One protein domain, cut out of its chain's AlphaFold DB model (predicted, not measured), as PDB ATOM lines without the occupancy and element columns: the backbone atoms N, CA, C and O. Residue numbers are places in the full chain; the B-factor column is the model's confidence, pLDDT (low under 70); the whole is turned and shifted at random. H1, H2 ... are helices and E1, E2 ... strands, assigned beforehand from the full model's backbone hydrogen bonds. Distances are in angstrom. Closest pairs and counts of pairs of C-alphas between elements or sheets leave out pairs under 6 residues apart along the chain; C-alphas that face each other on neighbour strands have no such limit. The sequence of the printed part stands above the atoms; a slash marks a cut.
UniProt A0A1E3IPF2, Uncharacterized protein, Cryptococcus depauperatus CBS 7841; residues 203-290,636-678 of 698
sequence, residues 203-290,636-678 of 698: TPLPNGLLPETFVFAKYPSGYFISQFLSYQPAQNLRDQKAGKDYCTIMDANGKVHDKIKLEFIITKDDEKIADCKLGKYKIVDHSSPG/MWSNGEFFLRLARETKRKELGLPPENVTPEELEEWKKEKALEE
ATOM      1  N   THR A 203      26.186   7.428 -25.591       95.19
ATOM      2  CA  THR A 203      27.356   6.919 -26.309       95.19
ATOM      3  C   THR A 203      28.137   5.978 -25.374       95.19
ATOM      4  O   THR A 203      28.383   6.332 -24.219       95.19
ATOM      5  N   PRO A 204      28.488   4.751 -25.803       95.12
ATOM      6  CA  PRO A 204      29.246   3.837 -24.963       95.12
ATOM      7  C   PRO A 204      30.703   4.295 -24.837       95.12
ATOM      8  O   PRO A 204      31.291   4.803 -25.792       95.12
ATOM      9  N   LEU A 205      31.297   4.048 -23.669       94.19
ATOM     10  CA  LEU A 205      32.728   4.235 -23.422       94.19
ATOM     11  C   LEU A 205      33.554   3.459 -24.475       94.19
ATOM     12  O   LEU A 205      33.310   2.259 -24.645       94.19
ATOM     13  N   PRO A 206      34.515   4.088 -25.182       91.94
ATOM     14  CA  PRO A 206      35.340   3.393 -26.166       91.94
ATOM     15  C   PRO A 206      36.126   2.217 -25.582       91.94
ATOM     16  O   PRO A 206      36.656   2.279 -24.472       91.94
ATOM     17  N   ASN A 207      36.251   1.146 -26.369       89.06
ATOM     18  CA  ASN A 207      37.061  -0.014 -26.002       89.06
ATOM     19  C   ASN A 207      38.512   0.412 -25.721       89.06
ATOM     20  O   ASN A 207      39.109   1.131 -26.514       89.06
ATOM     21  N   GLY A 208      39.079  -0.061 -24.608       85.00
ATOM     22  CA  GLY A 208      40.450   0.258 -24.190       85.00
ATOM     23  C   GLY A 208      40.585   1.503 -23.306       85.00
ATOM     24  O   GLY A 208      41.589   1.613 -22.601       85.00
ATOM     25  N   LEU A 209      39.579   2.387 -23.264       93.62
ATOM     26  CA  LEU A 209      39.562   3.565 -22.394       93.62
ATOM     27  C   LEU A 209      39.061   3.183 -20.991       93.62
ATOM     28  O   LEU A 209      37.861   3.175 -20.729       93.62
ATOM     29  N   LEU A 210      39.982   2.829 -20.095       93.44
ATOM     30  CA  LEU A 210      39.694   2.532 -18.685       93.44
ATOM     31  C   LEU A 210      40.169   3.688 -17.787       93.44
ATOM     32  O   LEU A 210      41.126   4.368 -18.165       93.44
ATOM     33  N   PRO A 211      39.568   3.903 -16.599       92.06
ATOM     34  CA  PRO A 211      40.125   4.797 -15.583       92.06
ATOM     35  C   PRO A 211      41.619   4.537 -15.349       92.06
ATOM     36  O   PRO A 211      42.085   3.407 -15.492       92.06
ATOM     37  N   GLU A 212      42.358   5.597 -15.030       89.00
ATOM     38  CA  GLU A 212      43.809   5.609 -14.792       89.00
ATOM     39  C   GLU A 212      44.689   5.295 -16.022       89.00
ATOM     40  O   GLU A 212      45.917   5.350 -15.920       89.00
ATOM     41  N   THR A 213      44.115   5.039 -17.207       94.56
ATOM     42  CA  THR A 213      44.906   4.807 -18.433       94.56
ATOM     43  C   THR A 213      45.460   6.092 -19.045       94.56
ATOM     44  O   THR A 213      44.821   7.145 -19.033       94.56
ATOM     45  N   PHE A 214      46.655   5.989 -19.632       96.38
ATOM     46  CA  PHE A 214      47.273   7.082 -20.378       96.38
ATOM     47  C   PHE A 214      46.709   7.191 -21.795       96.38
ATOM     48  O   PHE A 214      46.574   6.200 -22.517       96.38
ATOM     49  N   VAL A 215      46.415   8.427 -22.183       97.19
ATOM     50  CA  VAL A 215      45.881   8.837 -23.484       97.19
ATOM     51  C   VAL A 215      46.606  10.087 -23.973       97.19
ATOM     52  O   VAL A 215      47.196  10.817 -23.178       97.19
ATOM     53  N   PHE A 216      46.525  10.382 -25.269       97.44
ATOM     54  CA  PHE A 216      46.863  11.709 -25.782       97.44
ATOM     55  C   PHE A 216      45.601  12.569 -25.871       97.44
ATOM     56  O   PHE A 216      44.681  12.250 -26.623       97.44
ATOM     57  N   ALA A 217      45.567  13.680 -25.139       97.25
ATOM     58  CA  ALA A 217      44.492  14.663 -25.182       97.25
ATOM     59  C   ALA A 217      44.901  15.907 -25.983       97.25
ATOM     60  O   ALA A 217      46.053  16.346 -25.945       97.25
ATOM     61  N   LYS A 218      43.957  16.482 -26.734       96.88
ATOM     62  CA  LYS A 218      44.186  17.656 -27.584       96.88
ATOM     63  C   LYS A 218      44.010  18.966 -26.812       96.88
ATOM     64  O   LYS A 218      42.908  19.296 -26.377       96.88
ATOM     65  N   TYR A 219      45.071  19.761 -26.776       93.56
ATOM     66  CA  TYR A 219      45.101  21.139 -26.287       93.56
ATOM     67  C   TYR A 219      45.382  22.104 -27.462       93.56
ATOM     68  O   TYR A 219      45.749  21.651 -28.552       93.56
ATOM     69  N   PRO A 220      45.240  23.437 -27.297       92.44
ATOM     70  CA  PRO A 220      45.483  24.397 -28.383       92.44
ATOM     71  C   PRO A 220      46.890  24.317 -29.002       92.44
ATOM     72  O   PRO A 220      47.061  24.595 -30.185       92.44
ATOM     73  N   SER A 221      47.888  23.904 -28.217       89.62
ATOM     74  CA  SER A 221      49.304  23.809 -28.593       89.62
ATOM     75  C   SER A 221      49.746  22.433 -29.126       89.62
ATOM     76  O   SER A 221      50.908  22.283 -29.503       89.62
ATOM     77  N   GLY A 222      48.861  21.426 -29.178       94.56
ATOM     78  CA  GLY A 222      49.192  20.069 -29.638       94.56
ATOM     79  C   GLY A 222      48.470  18.962 -28.866       94.56
ATOM     80  O   GLY A 222      47.514  19.214 -28.136       94.56
ATOM     81  N   TYR A 223      48.934  17.724 -29.031       95.88
ATOM     82  CA  TYR A 223      48.501  16.573 -28.237       95.88
ATOM     83  C   TYR A 223      49.467  16.313 -27.082       95.88
ATOM     84  O   TYR A 223      50.678  16.258 -27.279       95.88
ATOM     85  N   PHE A 224      48.926  16.139 -25.886       95.12
ATOM     86  CA  PHE A 224      49.665  16.017 -24.633       95.12
ATOM     87  C   PHE A 224      49.251  14.707 -23.952       95.12
ATOM     88  O   PHE A 224      48.082  14.327 -24.022       95.12
ATOM     89  N   ILE A 225      50.193  13.985 -23.339       95.38
ATOM     90  CA  ILE A 225      49.859  12.830 -22.501       95.38
ATOM     91  C   ILE A 225      48.996  13.280 -21.312       95.38
ATOM     92  O   ILE A 225      49.206  14.320 -20.682       95.38
ATOM     93  N   SER A 226      47.960  12.510 -21.024       96.38
ATOM     94  CA  SER A 226      47.040  12.758 -19.922       96.38
ATOM     95  C   SER A 226      46.547  11.429 -19.375       96.38
ATOM     96  O   SER A 226      46.461  10.442 -20.108       96.38
ATOM     97  N   GLN A 227      46.228  11.395 -18.089       95.94
ATOM     98  CA  GLN A 227      45.615  10.240 -17.456       95.94
ATOM     99  C   GLN A 227      44.098  10.408 -17.524       95.94
ATOM    100  O   GLN A 227      43.557  11.423 -17.083       95.94
ATOM    101  N   PHE A 228      43.396   9.444 -18.108       97.00
ATOM    102  CA  PHE A 228      41.940   9.465 -18.168       97.00
ATOM    103  C   PHE A 228      41.351   9.107 -16.795       97.00
ATOM    104  O   PHE A 228      41.685   8.069 -16.227       97.00
ATOM    105  N   LEU A 229      40.463   9.954 -16.263       96.06
ATOM    106  CA  LEU A 229      39.844   9.752 -14.948       96.06
ATOM    107  C   LEU A 229      38.397   9.261 -15.061       96.06
ATOM    108  O   LEU A 229      38.022   8.285 -14.416       96.06
ATOM    109  N   SER A 230      37.564   9.927 -15.867       96.69
ATOM    110  CA  SER A 230      36.158   9.537 -16.037       96.69
ATOM    111  C   SER A 230      35.557   9.983 -17.369       96.69
ATOM    112  O   SER A 230      36.066  10.882 -18.041       96.69
ATOM    113  N   TYR A 231      34.436   9.360 -17.731       97.56
ATOM    114  CA  TYR A 231      33.644   9.674 -18.915       97.56
ATOM    115  C   TYR A 231      32.198   9.991 -18.521       97.56
ATOM    116  O   TYR A 231      31.577   9.274 -17.737       97.56
ATOM    117  N   GLN A 232      31.681  11.076 -19.083       97.19
ATOM    118  CA  GLN A 232      30.334  11.599 -18.920       97.19
ATOM    119  C   GLN A 232      29.681  11.594 -20.312       97.19
ATOM    120  O   GLN A 232      29.956  12.492 -21.117       97.19
ATOM    121  N   PRO A 233      28.858  10.584 -20.644       97.19
ATOM    122  CA  PRO A 233      28.163  10.565 -21.921       97.19
ATOM    123  C   PRO A 233      27.136  11.698 -22.003       97.19
ATOM    124  O   PRO A 233      26.646  12.202 -20.983       97.19
ATOM    125  N   ALA A 234      26.761  12.056 -23.230       96.81
ATOM    126  CA  ALA A 234      25.640  12.953 -23.485       96.81
ATOM    127  C   ALA A 234      24.365  12.506 -22.732       96.81
ATOM    128  O   ALA A 234      24.154  11.320 -22.481       96.81
ATOM    129  N   GLN A 235      23.500  13.462 -22.383       95.94
ATOM    130  CA  GLN A 235      22.277  13.204 -21.603       95.94
ATOM    131  C   GLN A 235      21.000  13.155 -22.459       95.94
ATOM    132  O   GLN A 235      19.926  12.838 -21.958       95.94
ATOM    133  N   ASN A 236      21.100  13.498 -23.744       94.00
ATOM    134  CA  ASN A 236      20.004  13.483 -24.711       94.00
ATOM    135  C   ASN A 236      20.564  13.500 -26.146       94.00
ATOM    136  O   ASN A 236      21.735  13.820 -26.378       94.00
ATOM    137  N   LEU A 237      19.702  13.214 -27.126       91.69
ATOM    138  CA  LEU A 237      20.073  13.123 -28.540       91.69
ATOM    139  C   LEU A 237      20.621  14.446 -29.112       91.69
ATOM    140  O   LEU A 237      21.463  14.425 -30.006       91.69
ATOM    141  N   ARG A 238      20.190  15.606 -28.593       92.75
ATOM    142  CA  ARG A 238      20.683  16.928 -29.022       92.75
ATOM    143  C   ARG A 238      22.116  17.178 -28.551       92.75
ATOM    144  O   ARG A 238      22.923  17.704 -29.311       92.75
ATOM    145  N   ASP A 239      22.439  16.761 -27.332       94.62
ATOM    146  CA  ASP A 239      23.781  16.842 -26.758       94.62
ATOM    147  C   ASP A 239      24.748  15.859 -27.433       94.62
ATOM    148  O   ASP A 239      25.891  16.223 -27.713       94.62
ATOM    149  N   GLN A 240      24.269  14.666 -27.796       94.12
ATOM    150  CA  GLN A 240      25.018  13.684 -28.585       94.12
ATOM    151  C   GLN A 240      25.285  14.197 -30.013       94.12
ATOM    152  O   GLN A 240      26.436  14.242 -30.444       94.12
ATOM    153  N   LYS A 241      24.254  14.706 -30.711       92.06
ATOM    154  CA  LYS A 241      24.380  15.390 -32.019       92.06
ATOM    155  C   LYS A 241      25.316  16.618 -31.955       92.06
ATOM    156  O   LYS A 241      25.894  16.988 -32.972       92.06
ATOM    157  N   ALA A 242      25.498  17.234 -30.781       94.19
ATOM    158  CA  ALA A 242      26.421  18.351 -30.542       94.19
ATOM    159  C   ALA A 242      27.831  17.932 -30.060       94.19
ATOM    160  O   ALA A 242      28.669  18.801 -29.798       94.19
ATOM    161  N   GLY A 243      28.114  16.631 -29.927       93.44
ATOM    162  CA  GLY A 243      29.417  16.124 -29.483       93.44
ATOM    163  C   GLY A 243      29.752  16.448 -28.022       93.44
ATOM    164  O   GLY A 243      30.923  16.652 -27.700       93.44
ATOM    165  N   LYS A 244      28.745  16.516 -27.139       95.56
ATOM    166  CA  LYS A 244      28.906  16.710 -25.682       95.56
ATOM    167  C   LYS A 244      29.181  15.405 -24.921       95.56
ATOM    168  O   LYS A 244      28.793  15.256 -23.766       95.56
ATOM    169  N   ASP A 245      29.836  14.458 -25.579       96.50
ATOM    170  CA  ASP A 245      30.430  13.293 -24.933       96.50
ATOM    171  C   ASP A 245      31.756  13.737 -24.306       96.50
ATOM    172  O   ASP A 245      32.723  14.039 -25.013       96.50
ATOM    173  N   TYR A 246      31.774  13.854 -22.978       97.38
ATOM    174  CA  TYR A 246      32.820  14.542 -22.226       97.38
ATOM    175  C   TYR A 246      33.682  13.582 -21.409       97.38
ATOM    176  O   TYR A 246      33.192  12.654 -20.777       97.38
ATOM    177  N   CYS A 247      34.978  13.849 -21.364       97.44
ATOM    178  CA  CYS A 247      35.957  13.181 -20.521       97.44
ATOM    179  C   CYS A 247      36.481  14.155 -19.463       97.44
ATOM    180  O   CYS A 247      36.619  15.355 -19.715       97.44
ATOM    181  N   THR A 248      36.813  13.607 -18.299       97.31
ATOM    182  CA  THR A 248      37.657  14.253 -17.292       97.31
ATOM    183  C   THR A 248      39.017  13.579 -17.330       97.31
ATOM    184  O   THR A 248      39.100  12.349 -17.254       97.31
ATOM    185  N   ILE A 249      40.075  14.371 -17.461       97.25
ATOM    186  CA  ILE A 249      41.460  13.897 -17.544       97.25
ATOM    187  C   ILE A 249      42.344  14.674 -16.569       97.25
ATOM    188  O   ILE A 249      42.004  15.788 -16.186       97.25
ATOM    189  N   MET A 250      43.494  14.118 -16.210       95.06
ATOM    190  CA  MET A 250      44.568  14.812 -15.497       95.06
ATOM    191  C   MET A 250      45.759  15.010 -16.438       95.06
ATOM    192  O   MET A 250      46.079  14.100 -17.202       95.06
ATOM    193  N   ASP A 251      46.407  16.175 -16.405       93.81
ATOM    194  CA  ASP A 251      47.657  16.420 -17.138       93.81
ATOM    195  C   ASP A 251      48.909  16.104 -16.298       93.81
ATOM    196  O   ASP A 251      48.817  15.793 -15.110       93.81
ATOM    197  N   ALA A 252      50.088  16.201 -16.923       86.44
ATOM    198  CA  ALA A 252      51.373  15.888 -16.289       86.44
ATOM    199  C   ALA A 252      51.694  16.718 -15.030       86.44
ATOM    200  O   ALA A 252      52.490  16.288 -14.202       86.44
ATOM    201  N   ASN A 253      51.052  17.877 -14.861       84.25
ATOM    202  CA  ASN A 253      51.221  18.774 -13.716       84.25
ATOM    203  C   ASN A 253      50.203  18.473 -12.595       84.25
ATOM    204  O   ASN A 253      50.001  19.294 -11.702       84.25
ATOM    205  N   GLY A 254      49.474  17.352 -12.682       84.69
ATOM    206  CA  GLY A 254      48.393  16.999 -11.759       84.69
ATOM    207  C   GLY A 254      47.115  17.826 -11.941       84.69
ATOM    208  O   GLY A 254      46.173  17.686 -11.158       84.69
ATOM    209  N   LYS A 255      47.032  18.693 -12.962       89.69
ATOM    210  CA  LYS A 255      45.846  19.527 -13.176       89.69
ATOM    211  C   LYS A 255      44.740  18.708 -13.830       89.69
ATOM    212  O   LYS A 255      44.914  18.164 -14.919       89.69
ATOM    213  N   VAL A 256      43.576  18.673 -13.184       94.31
ATOM    214  CA  VAL A 256      42.363  18.066 -13.739       94.31
ATOM    215  C   VAL A 256      41.714  19.018 -14.748       94.31
ATOM    216  O   VAL A 256      41.520  20.204 -14.472       94.31
ATOM    217  N   HIS A 257      41.369  18.489 -15.921       95.62
ATOM    218  CA  HIS A 257      40.645  19.174 -16.990       95.62
ATOM    219  C   HIS A 257      39.327  18.439 -17.252       95.62
ATOM    220  O   HIS A 257      39.302  17.349 -17.831       95.62
ATOM    221  N   ASP A 258      38.226  19.050 -16.821       95.94
ATOM    222  CA  ASP A 258      36.866  18.595 -17.111       95.94
ATOM    223  C   ASP A 258      36.429  18.957 -18.541       95.94
ATOM    224  O   ASP A 258      36.905  19.924 -19.140       95.94
ATOM    225  N   LYS A 259      35.419  18.241 -19.050       95.31
ATOM    226  CA  LYS A 259      34.695  18.562 -20.300       95.31
ATOM    227  C   LYS A 259      35.571  18.572 -21.562       95.31
ATOM    228  O   LYS A 259      35.212  19.187 -22.569       95.31
ATOM    229  N   ILE A 260      36.671  17.820 -21.556       97.00
ATOM    230  CA  ILE A 260      37.420  17.510 -22.777       97.00
ATOM    231  C   ILE A 260      36.551  16.600 -23.646       97.00
ATOM    232  O   ILE A 260      36.076  15.567 -23.184       97.00
ATOM    233  N   LYS A 261      36.292  16.974 -24.898       96.88
ATOM    234  CA  LYS A 261      35.461  16.155 -25.791       96.88
ATOM    235  C   LYS A 261      36.107  14.799 -26.082       96.88
ATOM    236  O   LYS A 261      37.314  14.728 -26.296       96.88
ATOM    237  N   LEU A 262      35.292  13.758 -26.245       95.88
ATOM    238  CA  LEU A 262      35.753  12.425 -26.642       95.88
ATOM    239  C   LEU A 262      36.521  12.433 -27.982       95.88
ATOM    240  O   LEU A 262      37.516  11.733 -28.121       95.88
ATOM    241  N   GLU A 263      36.139  13.291 -28.940       95.56
ATOM    242  CA  GLU A 263      36.861  13.466 -30.219       95.56
ATOM    243  C   GLU A 263      38.281  14.057 -30.086       95.56
ATOM    244  O   GLU A 263      39.045  14.049 -31.055       95.56
ATOM    245  N   PHE A 264      38.637  14.585 -28.910       96.94
ATOM    246  CA  PHE A 264      39.949  15.156 -28.594       96.94
ATOM    247  C   PHE A 264      40.848  14.193 -27.805       96.94
ATOM    248  O   PHE A 264      41.990  14.547 -27.517       96.94
ATOM    249  N   ILE A 265      40.358  12.994 -27.482       97.12
ATOM    250  CA  ILE A 265      41.130  11.910 -26.872       97.12
ATOM    251  C   ILE A 265      41.598  10.947 -27.972       97.12
ATOM    252  O   ILE A 265      40.847  10.616 -28.888       97.12
ATOM    253  N   ILE A 266      42.848  10.498 -27.876       96.81
ATOM    254  CA  ILE A 266      43.438   9.440 -28.698       96.81
ATOM    255  C   ILE A 266      43.995   8.376 -27.749       96.81
ATOM    256  O   ILE A 266      44.846   8.666 -26.903       96.81
ATOM    257  N   THR A 267      43.509   7.146 -27.886       95.88
ATOM    258  CA  THR A 267      43.975   5.984 -27.124       95.88
ATOM    259  C   THR A 267      45.193   5.332 -27.785       95.88
ATOM    260  O   THR A 267      45.531   5.617 -28.934       95.88
ATOM    261  N   LYS A 268      45.837   4.399 -27.077       94.62
ATOM    262  CA  LYS A 268      46.927   3.558 -27.611       94.62
ATOM    263  C   LYS A 268      46.528   2.715 -28.839       94.62
ATOM    264  O   LYS A 268      47.400   2.309 -29.602       94.62
ATOM    265  N   ASP A 269      45.236   2.412 -28.989       94.56
ATOM    266  CA  ASP A 269      44.714   1.472 -29.986       94.56
ATOM    267  C   ASP A 269      44.202   2.192 -31.257       94.56
ATOM    268  O   ASP A 269      44.099   1.568 -32.317       94.56
ATOM    269  N   ASP A 270      43.940   3.505 -31.176       94.94
ATOM    270  CA  ASP A 270      43.478   4.360 -32.280       94.94
ATOM    271  C   ASP A 270      44.535   4.543 -33.379       94.94
ATOM    272  O   ASP A 270      45.669   4.928 -33.111       94.94
ATOM    273  N   GLU A 271      44.147   4.432 -34.653       95.88
ATOM    274  CA  GLU A 271      45.044   4.699 -35.797       95.88
ATOM    275  C   GLU A 271      45.618   6.133 -35.787       95.88
ATOM    276  O   GLU A 271      46.773   6.348 -36.161       95.88
ATOM    277  N   LYS A 272      44.849   7.100 -35.260       96.19
ATOM    278  CA  LYS A 272      45.232   8.517 -35.080       96.19
ATOM    279  C   LYS A 272      46.432   8.728 -34.148       96.19
ATOM    280  O   LYS A 272      47.001   9.820 -34.108       96.19
ATOM    281  N   ILE A 273      46.831   7.722 -33.366       95.56
ATOM    282  CA  ILE A 273      48.044   7.839 -32.549       95.56
ATOM    283  C   ILE A 273      49.299   7.944 -33.424       95.56
ATOM    284  O   ILE A 273      50.297   8.508 -32.985       95.56
ATOM    285  N   ALA A 274      49.251   7.464 -34.671       96.00
ATOM    286  CA  ALA A 274      50.396   7.441 -35.571       96.00
ATOM    287  C   ALA A 274      50.769   8.816 -36.160       96.00
ATOM    288  O   ALA A 274      51.948   9.056 -36.438       96.00
ATOM    289  N   ASP A 275      49.796   9.713 -36.364       93.62
ATOM    290  CA  ASP A 275      49.966  10.989 -37.075       93.62
ATOM    291  C   ASP A 275      49.763  12.241 -36.203       93.62
ATOM    292  O   ASP A 275      50.155  13.337 -36.614       93.62
ATOM    293  N   CYS A 276      49.215  12.105 -34.987       93.31
ATOM    294  CA  CYS A 276      48.960  13.253 -34.115       93.31
ATOM    295  C   CYS A 276      50.242  14.065 -33.814       93.31
ATOM    296  O   CYS A 276      51.353  13.528 -33.736       93.31
ATOM    297  N   LYS A 277      50.110  15.389 -33.671       92.62
ATOM    298  CA  LYS A 277      51.244  16.285 -33.382       92.62
ATOM    299  C   LYS A 277      51.408  16.447 -31.877       92.62
ATOM    300  O   LYS A 277      50.597  17.134 -31.256       92.62
ATOM    301  N   LEU A 278      52.444  15.832 -31.313       91.56
ATOM    302  CA  LEU A 278      52.760  15.957 -29.892       91.56
ATOM    303  C   LEU A 278      53.150  17.403 -29.549       91.56
ATOM    304  O   LEU A 278      53.909  18.045 -30.279       91.56
ATOM    305  N   GLY A 279      52.603  17.913 -28.451       88.12
ATOM    306  CA  GLY A 279      53.005  19.176 -27.851       88.12
ATOM    307  C   GLY A 279      54.339  19.039 -27.118       88.12
ATOM    308  O   GLY A 279      54.737  17.947 -26.713       88.12
ATOM    309  N   LYS A 280      55.049  20.157 -26.940       82.62
ATOM    310  CA  LYS A 280      56.276  20.186 -26.134       82.62
ATOM    311  C   LYS A 280      55.924  20.451 -24.676       82.62
ATOM    312  O   LYS A 280      55.408  21.522 -24.361       82.62
ATOM    313  N   TYR A 281      56.248  19.510 -23.799       64.38
ATOM    314  CA  TYR A 281      56.239  19.751 -22.362       64.38
ATOM    315  C   TYR A 281      57.413  20.635 -21.949       64.38
ATOM    316  O   TYR A 281      58.540  20.440 -22.404       64.38
ATOM    317  N   LYS A 282      57.155  21.546 -21.010       57.41
ATOM    318  CA  LYS A 282      58.088  21.748 -19.903       57.41
ATOM    319  C   LYS A 282      57.672  20.735 -18.840       57.41
ATOM    320  O   LYS A 282      56.529  20.784 -18.397       57.41
ATOM    321  N   ILE A 283      58.540  19.778 -18.529       44.00
ATOM    322  CA  ILE A 283      58.286  18.804 -17.464       44.00
ATOM    323  C   ILE A 283      58.573  19.513 -16.138       44.00
ATOM    324  O   ILE A 283      59.609  20.161 -16.006       44.00
ATOM    325  N   VAL A 284      57.646  19.411 -15.189       44.34
ATOM    326  CA  VAL A 284      57.845  19.802 -13.789       44.34
ATOM    327  C   VAL A 284      57.736  18.510 -12.988       44.34
ATOM    328  O   VAL A 284      56.704  17.843 -13.047       44.34
ATOM    329  N   ASP A 285      58.826  18.096 -12.342       32.53
ATOM    330  CA  ASP A 285      58.938  16.724 -11.845       32.53
ATOM    331  C   ASP A 285      58.206  16.488 -10.519       32.53
ATOM    332  O   ASP A 285      58.598  16.935  -9.438       32.53
ATOM    333  N   HIS A 286      57.160  15.678 -10.633       43.38
ATOM    334  CA  HIS A 286      56.483  14.980  -9.552       43.38
ATOM    335  C   HIS A 286      56.345  13.513 -10.041       43.38
ATOM    336  O   HIS A 286      55.673  13.422 -11.049       43.38
ATOM    337  N   SER A 287      56.951  12.455  -9.403       29.56
ATOM    338  CA  SER A 287      57.662  11.141  -9.802       29.56
ATOM    339  C   SER A 287      57.307   9.541  -9.830       29.56
ATOM    340  O   SER A 287      58.301   8.838  -9.898       29.56
ATOM    341  N   SER A 288      56.102   8.888  -9.779       42.50
ATOM    342  CA  SER A 288      55.684   7.461  -9.353       42.50
ATOM    343  C   SER A 288      56.010   6.234 -10.241       42.50
ATOM    344  O   SER A 288      56.765   6.458 -11.167       42.50
ATOM    345  N   PRO A 289      55.513   4.955 -10.111       45.44
ATOM    346  CA  PRO A 289      54.620   4.246  -9.139       45.44
ATOM    347  C   PRO A 289      55.229   2.932  -8.548       45.44
ATOM    348  O   PRO A 289      56.378   2.612  -8.838       45.44
ATOM    349  N   GLY A 290      54.568   2.053  -7.763       35.25
ATOM    350  CA  GLY A 290      53.184   1.932  -7.230       35.25
ATOM    351  C   GLY A 290      52.581   0.511  -7.458       35.25
ATOM    352  O   GLY A 290      52.845  -0.095  -8.493       35.25
ATOM    353  N   MET A 636      55.753   7.432 -13.474       84.44
ATOM    354  CA  MET A 636      54.452   7.062 -14.027       84.44
ATOM    355  C   MET A 636      54.166   7.813 -15.335       84.44
ATOM    356  O   MET A 636      53.821   7.149 -16.309       84.44
ATOM    357  N   TRP A 637      54.356   9.138 -15.415       85.88
ATOM    358  CA  TRP A 637      54.254   9.870 -16.693       85.88
ATOM    359  C   TRP A 637      55.266   9.386 -17.736       85.88
ATOM    360  O   TRP A 637      54.901   9.241 -18.895       85.88
ATOM    361  N   SER A 638      56.493   9.059 -17.335       85.56
ATOM    362  CA  SER A 638      57.572   8.530 -18.171       85.56
ATOM    363  C   SER A 638      57.265   7.110 -18.654       85.56
ATOM    364  O   SER A 638      57.391   6.825 -19.843       85.56
ATOM    365  N   ASN A 639      56.757   6.235 -17.777       84.56
ATOM    366  CA  ASN A 639      56.231   4.924 -18.163       84.56
ATOM    367  C   ASN A 639      55.024   5.069 -19.111       84.56
ATOM    368  O   ASN A 639      54.945   4.372 -20.120       84.56
ATOM    369  N   GLY A 640      54.101   5.993 -18.830       87.56
ATOM    370  CA  GLY A 640      52.946   6.298 -19.676       87.56
ATOM    371  C   GLY A 640      53.346   6.829 -21.056       87.56
ATOM    372  O   GLY A 640      52.815   6.369 -22.068       87.56
ATOM    373  N   GLU A 641      54.320   7.741 -21.113       90.69
ATOM    374  CA  GLU A 641      54.895   8.276 -22.348       90.69
ATOM    375  C   GLU A 641      55.588   7.160 -23.124       90.69
ATOM    376  O   GLU A 641      55.330   7.002 -24.314       90.69
ATOM    377  N   PHE A 642      56.392   6.328 -22.456       90.62
ATOM    378  CA  PHE A 642      57.029   5.160 -23.058       90.62
ATOM    379  C   PHE A 642      55.998   4.202 -23.676       90.62
ATOM    380  O   PHE A 642      56.154   3.808 -24.833       90.62
ATOM    381  N   PHE A 643      54.912   3.873 -22.967       91.69
ATOM    382  CA  PHE A 643      53.853   3.009 -23.498       91.69
ATOM    383  C   PHE A 643      53.107   3.640 -24.682       91.69
ATOM    384  O   PHE A 643      52.888   2.959 -25.688       91.69
ATOM    385  N   LEU A 644      52.746   4.926 -24.610       93.38
ATOM    386  CA  LEU A 644      52.084   5.622 -25.719       93.38
ATOM    387  C   LEU A 644      53.009   5.794 -26.932       93.38
ATOM    388  O   LEU A 644      52.566   5.616 -28.066       93.38
ATOM    389  N   ARG A 645      54.295   6.073 -26.714       93.50
ATOM    390  CA  ARG A 645      55.326   6.177 -27.755       93.50
ATOM    391  C   ARG A 645      55.588   4.831 -28.434       93.50
ATOM    392  O   ARG A 645      55.680   4.783 -29.655       93.50
ATOM    393  N   LEU A 646      55.624   3.734 -27.676       94.06
ATOM    394  CA  LEU A 646      55.756   2.376 -28.217       94.06
ATOM    395  C   LEU A 646      54.520   1.957 -29.033       94.06
ATOM    396  O   LEU A 646      54.653   1.385 -30.119       94.06
ATOM    397  N   ALA A 647      53.312   2.277 -28.553       94.62
ATOM    398  CA  ALA A 647      52.072   2.069 -29.304       94.62
ATOM    399  C   ALA A 647      52.061   2.888 -30.608       94.62
ATOM    400  O   ALA A 647      51.751   2.366 -31.679       94.62
ATOM    401  N   ARG A 648      52.497   4.150 -30.536       95.12
ATOM    402  CA  ARG A 648      52.648   5.069 -31.669       95.12
ATOM    403  C   ARG A 648      53.649   4.594 -32.713       95.12
ATOM    404  O   ARG A 648      53.316   4.582 -33.896       95.12
ATOM    405  N   GLU A 649      54.838   4.160 -32.306       95.69
ATOM    406  CA  GLU A 649      55.834   3.581 -33.212       95.69
ATOM    407  C   GLU A 649      55.281   2.325 -33.904       95.69
ATOM    408  O   GLU A 649      55.382   2.186 -35.125       95.69
ATOM    409  N   THR A 650      54.603   1.458 -33.143       96.12
ATOM    410  CA  THR A 650      53.940   0.256 -33.669       96.12
ATOM    411  C   THR A 650      52.880   0.617 -34.715       96.12
ATOM    412  O   THR A 650      52.911   0.083 -35.823       96.12
ATOM    413  N   LYS A 651      51.997   1.583 -34.430       96.75
ATOM    414  CA  LYS A 651      50.949   2.036 -35.363       96.75
ATOM    415  C   LYS A 651      51.512   2.732 -36.603       96.75
ATOM    416  O   LYS A 651      51.027   2.493 -37.707       96.75
ATOM    417  N   ARG A 652      52.586   3.522 -36.473       96.19
ATOM    418  CA  ARG A 652      53.305   4.092 -37.629       96.19
ATOM    419  C   ARG A 652      53.884   2.996 -38.520       96.19
ATOM    420  O   ARG A 652      53.739   3.073 -39.738       96.19
ATOM    421  N   LYS A 653      54.464   1.951 -37.927       95.38
ATOM    422  CA  LYS A 653      54.991   0.785 -38.648       95.38
ATOM    423  C   LYS A 653      53.890  -0.024 -39.345       95.38
ATOM    424  O   LYS A 653      54.071  -0.390 -40.502       95.38
ATOM    425  N   GLU A 654      52.750  -0.253 -38.690       95.56
ATOM    426  CA  GLU A 654      51.573  -0.914 -39.287       95.56
ATOM    427  C   GLU A 654      51.026  -0.149 -40.505       95.56
ATOM    428  O   GLU A 654      50.721  -0.758 -41.529       95.56
ATOM    429  N   LEU A 655      50.960   1.184 -40.424       95.44
ATOM    430  CA  LEU A 655      50.503   2.058 -41.513       95.44
ATOM    431  C   LEU A 655      51.585   2.347 -42.575       95.44
ATOM    432  O   LEU A 655      51.335   3.070 -43.541       95.44
ATOM    433  N   GLY A 656      52.800   1.809 -42.415       95.12
ATOM    434  CA  GLY A 656      53.920   2.061 -43.324       95.12
ATOM    435  C   GLY A 656      54.321   3.539 -43.399       95.12
ATOM    436  O   GLY A 656      54.665   4.024 -44.480       95.12
ATOM    437  N   LEU A 657      54.238   4.257 -42.278       96.19
ATOM    438  CA  LEU A 657      54.739   5.619 -42.077       96.19
ATOM    439  C   LEU A 657      56.220   5.582 -41.641       96.19
ATOM    440  O   LEU A 657      56.675   4.559 -41.125       96.19
ATOM    441  N   PRO A 658      56.994   6.671 -41.825       95.81
ATOM    442  CA  PRO A 658      58.367   6.727 -41.327       95.81
ATOM    443  C   PRO A 658      58.398   6.653 -39.788       95.81
ATOM    444  O   PRO A 658      57.401   6.997 -39.141       95.81
ATOM    445  N   PRO A 659      59.534   6.278 -39.171       94.25
ATOM    446  CA  PRO A 659      59.724   6.392 -37.722       94.25
ATOM    447  C   PRO A 659      59.511   7.824 -37.182       94.25
ATOM    448  O   PRO A 659      59.211   8.768 -37.922       94.25
ATOM    449  N   GLU A 660      59.625   7.999 -35.868       87.25
ATOM    450  CA  GLU A 660      59.566   9.322 -35.230       87.25
ATOM    451  C   GLU A 660      60.936  10.002 -35.184       87.25
ATOM    452  O   GLU A 660      61.959   9.333 -35.098       87.25
ATOM    453  N   ASN A 661      60.946  11.340 -35.206       89.12
ATOM    454  CA  ASN A 661      62.148  12.191 -35.127       89.12
ATOM    455  C   ASN A 661      63.212  11.969 -36.223       89.12
ATOM    456  O   ASN A 661      64.306  12.518 -36.134       89.12
ATOM    457  N   VAL A 662      62.856  11.225 -37.273       92.31
ATOM    458  CA  VAL A 662      63.639  11.006 -38.496       92.31
ATOM    459  C   VAL A 662      64.046  12.350 -39.102       92.31
ATOM    460  O   VAL A 662      63.189  13.196 -39.383       92.31
ATOM    461  N   THR A 663      65.345  12.546 -39.314       95.50
ATOM    462  CA  THR A 663      65.896  13.757 -39.934       95.50
ATOM    463  C   THR A 663      65.444  13.899 -41.396       95.50
ATOM    464  O   THR A 663      65.021  12.920 -42.016       95.50
ATOM    465  N   PRO A 664      65.536  15.096 -42.011       96.44
ATOM    466  CA  PRO A 664      65.174  15.273 -43.419       96.44
ATOM    467  C   PRO A 664      65.933  14.343 -44.381       96.44
ATOM    468  O   PRO A 664      65.364  13.923 -45.387       96.44
ATOM    469  N   GLU A 665      67.183  13.996 -44.055       96.50
ATOM    470  CA  GLU A 665      68.036  13.108 -44.852       96.50
ATOM    471  C   GLU A 665      67.587  11.644 -44.725       96.50
ATOM    472  O   GLU A 665      67.233  11.025 -45.731       96.50
ATOM    473  N   GLU A 666      67.463  11.123 -43.499       95.81
ATOM    474  CA  GLU A 666      66.920   9.778 -43.233       95.81
ATOM    475  C   GLU A 666      65.488   9.618 -43.780       95.81
ATOM    476  O   GLU A 666      65.095   8.538 -44.215       95.81
ATOM    477  N   LEU A 667      64.694  10.696 -43.810       95.81
ATOM    478  CA  LEU A 667      63.347  10.692 -44.382       95.81
ATOM    479  C   LEU A 667      63.376  10.565 -45.911       95.81
ATOM    480  O   LEU A 667      62.448   9.994 -46.490       95.81
ATOM    481  N   GLU A 668      64.404  11.079 -46.588       96.62
ATOM    482  CA  GLU A 668      64.626  10.743 -47.993       96.62
ATOM    483  C   GLU A 668      65.117   9.305 -48.170       96.62
ATOM    484  O   GLU A 668      64.672   8.643 -49.105       96.62
ATOM    485  N   GLU A 669      66.017   8.811 -47.318       96.62
ATOM    486  CA  GLU A 669      66.511   7.429 -47.396       96.62
ATOM    487  C   GLU A 669      65.384   6.413 -47.195       96.62
ATOM    488  O   GLU A 669      65.202   5.537 -48.037       96.62
ATOM    489  N   TRP A 670      64.532   6.609 -46.189       96.00
ATOM    490  CA  TRP A 670      63.337   5.797 -45.957       96.00
ATOM    491  C   TRP A 670      62.347   5.854 -47.134       96.00
ATOM    492  O   TRP A 670      61.776   4.833 -47.519       96.00
ATOM    493  N   LYS A 671      62.165   7.021 -47.778       96.31
ATOM    494  CA  LYS A 671      61.354   7.129 -49.010       96.31
ATOM    495  C   LYS A 671      61.976   6.345 -50.172       96.31
ATOM    496  O   LYS A 671      61.242   5.695 -50.913       96.31
ATOM    497  N   LYS A 672      63.304   6.400 -50.332       96.62
ATOM    498  CA  LYS A 672      64.054   5.665 -51.368       96.62
ATOM    499  C   LYS A 672      63.985   4.153 -51.121       96.62
ATOM    500  O   LYS A 672      63.744   3.405 -52.064       96.62
ATOM    501  N   GLU A 673      64.120   3.708 -49.872       95.69
ATOM    502  CA  GLU A 673      63.972   2.302 -49.480       95.69
ATOM    503  C   GLU A 673      62.547   1.794 -49.724       95.69
ATOM    504  O   GLU A 673      62.375   0.777 -50.394       95.69
ATOM    505  N   LYS A 674      61.520   2.529 -49.275       94.62
ATOM    506  CA  LYS A 674      60.115   2.149 -49.480       94.62
ATOM    507  C   LYS A 674      59.739   2.077 -50.964       94.62
ATOM    508  O   LYS A 674      59.081   1.125 -51.372       94.62
ATOM    509  N   ALA A 675      60.196   3.026 -51.784       94.12
ATOM    510  CA  ALA A 675      60.000   2.972 -53.236       94.12
ATOM    511  C   ALA A 675      60.684   1.741 -53.864       94.12
ATOM    512  O   ALA A 675      60.112   1.076 -54.724       94.12
ATOM    513  N   LEU A 676      61.882   1.386 -53.392       94.94
ATOM    514  CA  LEU A 676      62.629   0.217 -53.860       94.94
ATOM    515  C   LEU A 676      62.007  -1.113 -53.380       94.94
ATOM    516  O   LEU A 676      62.079  -2.123 -54.085       94.94
ATOM    517  N   GLU A 677      61.341  -1.138 -52.221       93.19
ATOM    518  CA  GLU A 677      60.498  -2.259 -51.786       93.19
ATOM    519  C   GLU A 677      59.210  -2.377 -52.628       93.19
ATOM    520  O   GLU A 677      58.808  -3.487 -53.002       93.19
ATOM    521  N   GLU A 678      58.598  -1.254 -53.008       91.56
ATOM    522  CA  GLU A 678      57.450  -1.220 -53.921       91.56
ATOM    523  C   GLU A 678      57.831  -1.729 -55.327       91.56
ATOM    524  O   GLU A 678      57.138  -2.585 -55.884       91.56
TER     525      GLU A 678
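This is residues 203 to 290 and 636 to 678 of the 698 residues of an uncharacterized protein of Cryptococcus depauperatus CBS 7841 (UniProt A0A1E3IPF2). A strongly twisted sheet of four strands is crossed over E1 and E2 by the first half of a long helix, H2, which then runs on past the sheet. The small helix H1, in the turn between E2 and E3, lies at one end of the longest axis, and H3 lies at the other, away from the sheet. The printed part has 131 residues, with three named helices and four named strands in the order E1 E2 H1 E3 E4 H2 H3; the class is mixed, helices and strands, and the sheet runs E1 - E2 - E3 - E4, all antiparallel. The whole is only just loose, close to compact, with a radius of gyration of the C-alphas of 17.0 A and spans of 53 by 39 by 27 A.

E1 is residues 214 to 219, 15.4 A long, beginning at C-alpha 214 (47.273, 7.082, -20.378). E2 is residues 222 to 232, 23.3 A, and bends by 89 degrees at residue 229. H1, residues 237 to 241, is 6.0 A long. E3 is residues 246 to 251, 15.8 A, and E4 residues 256 to 261, 14.0 A. H2, residues 636 to 654, spans 26.6 A from C-alpha 636 (54.452, 7.062, -14.027). H3, residues 664 to 678, spans 21.0 A and ends at C-alpha 678 (57.450, -1.220, -53.921).

E1 and E2 form a hairpin, with N 217 and O 224 2.8 A apart, within hydrogen-bond range. E2 and E3 are antiparallel neighbours, with N 232 and O 246 at 2.8 A. E3 and E4 form a second hairpin, with N 247 and O 260 at 2.7 A. Residues 216 to 217 of E1 also pair, antiparallel, with residues 265 to 266. H2 is on the sheet, making two layers, a sheet with a helix on one face; its height over the sheet is 7.6 A. It is over E1 and, only just, over E2, where 3 of its C-alphas fall, and runs across the strands, at 88 degrees to E1 on the local plane. The closest C-alphas of E1 and H2 are those of Phe 214 and Gly 640, 5.8 A apart; of E2 and H2, those of Ile 225 and Glu 641, 6.8 A. H1 and H3 are not on the sheet, and H2 and H3 are apart. In H1, H2 and H3 every O i to N i+4 pair is within hydrogen-bond range.

The two C-alphas farthest apart, those of Asn 236 and Leu 676, are 53.3 A from each other. Residues 291 to 635 are not printed, and C-alphas 290 and 636 are 8.6 A apart across the cut. Of the links printed whole, H2 to H3 is short and the others are tight. Residues 262 to 290 hold no named element. Mean pLDDT of the printed part is 90.1; residues 281 to 290 are under 70.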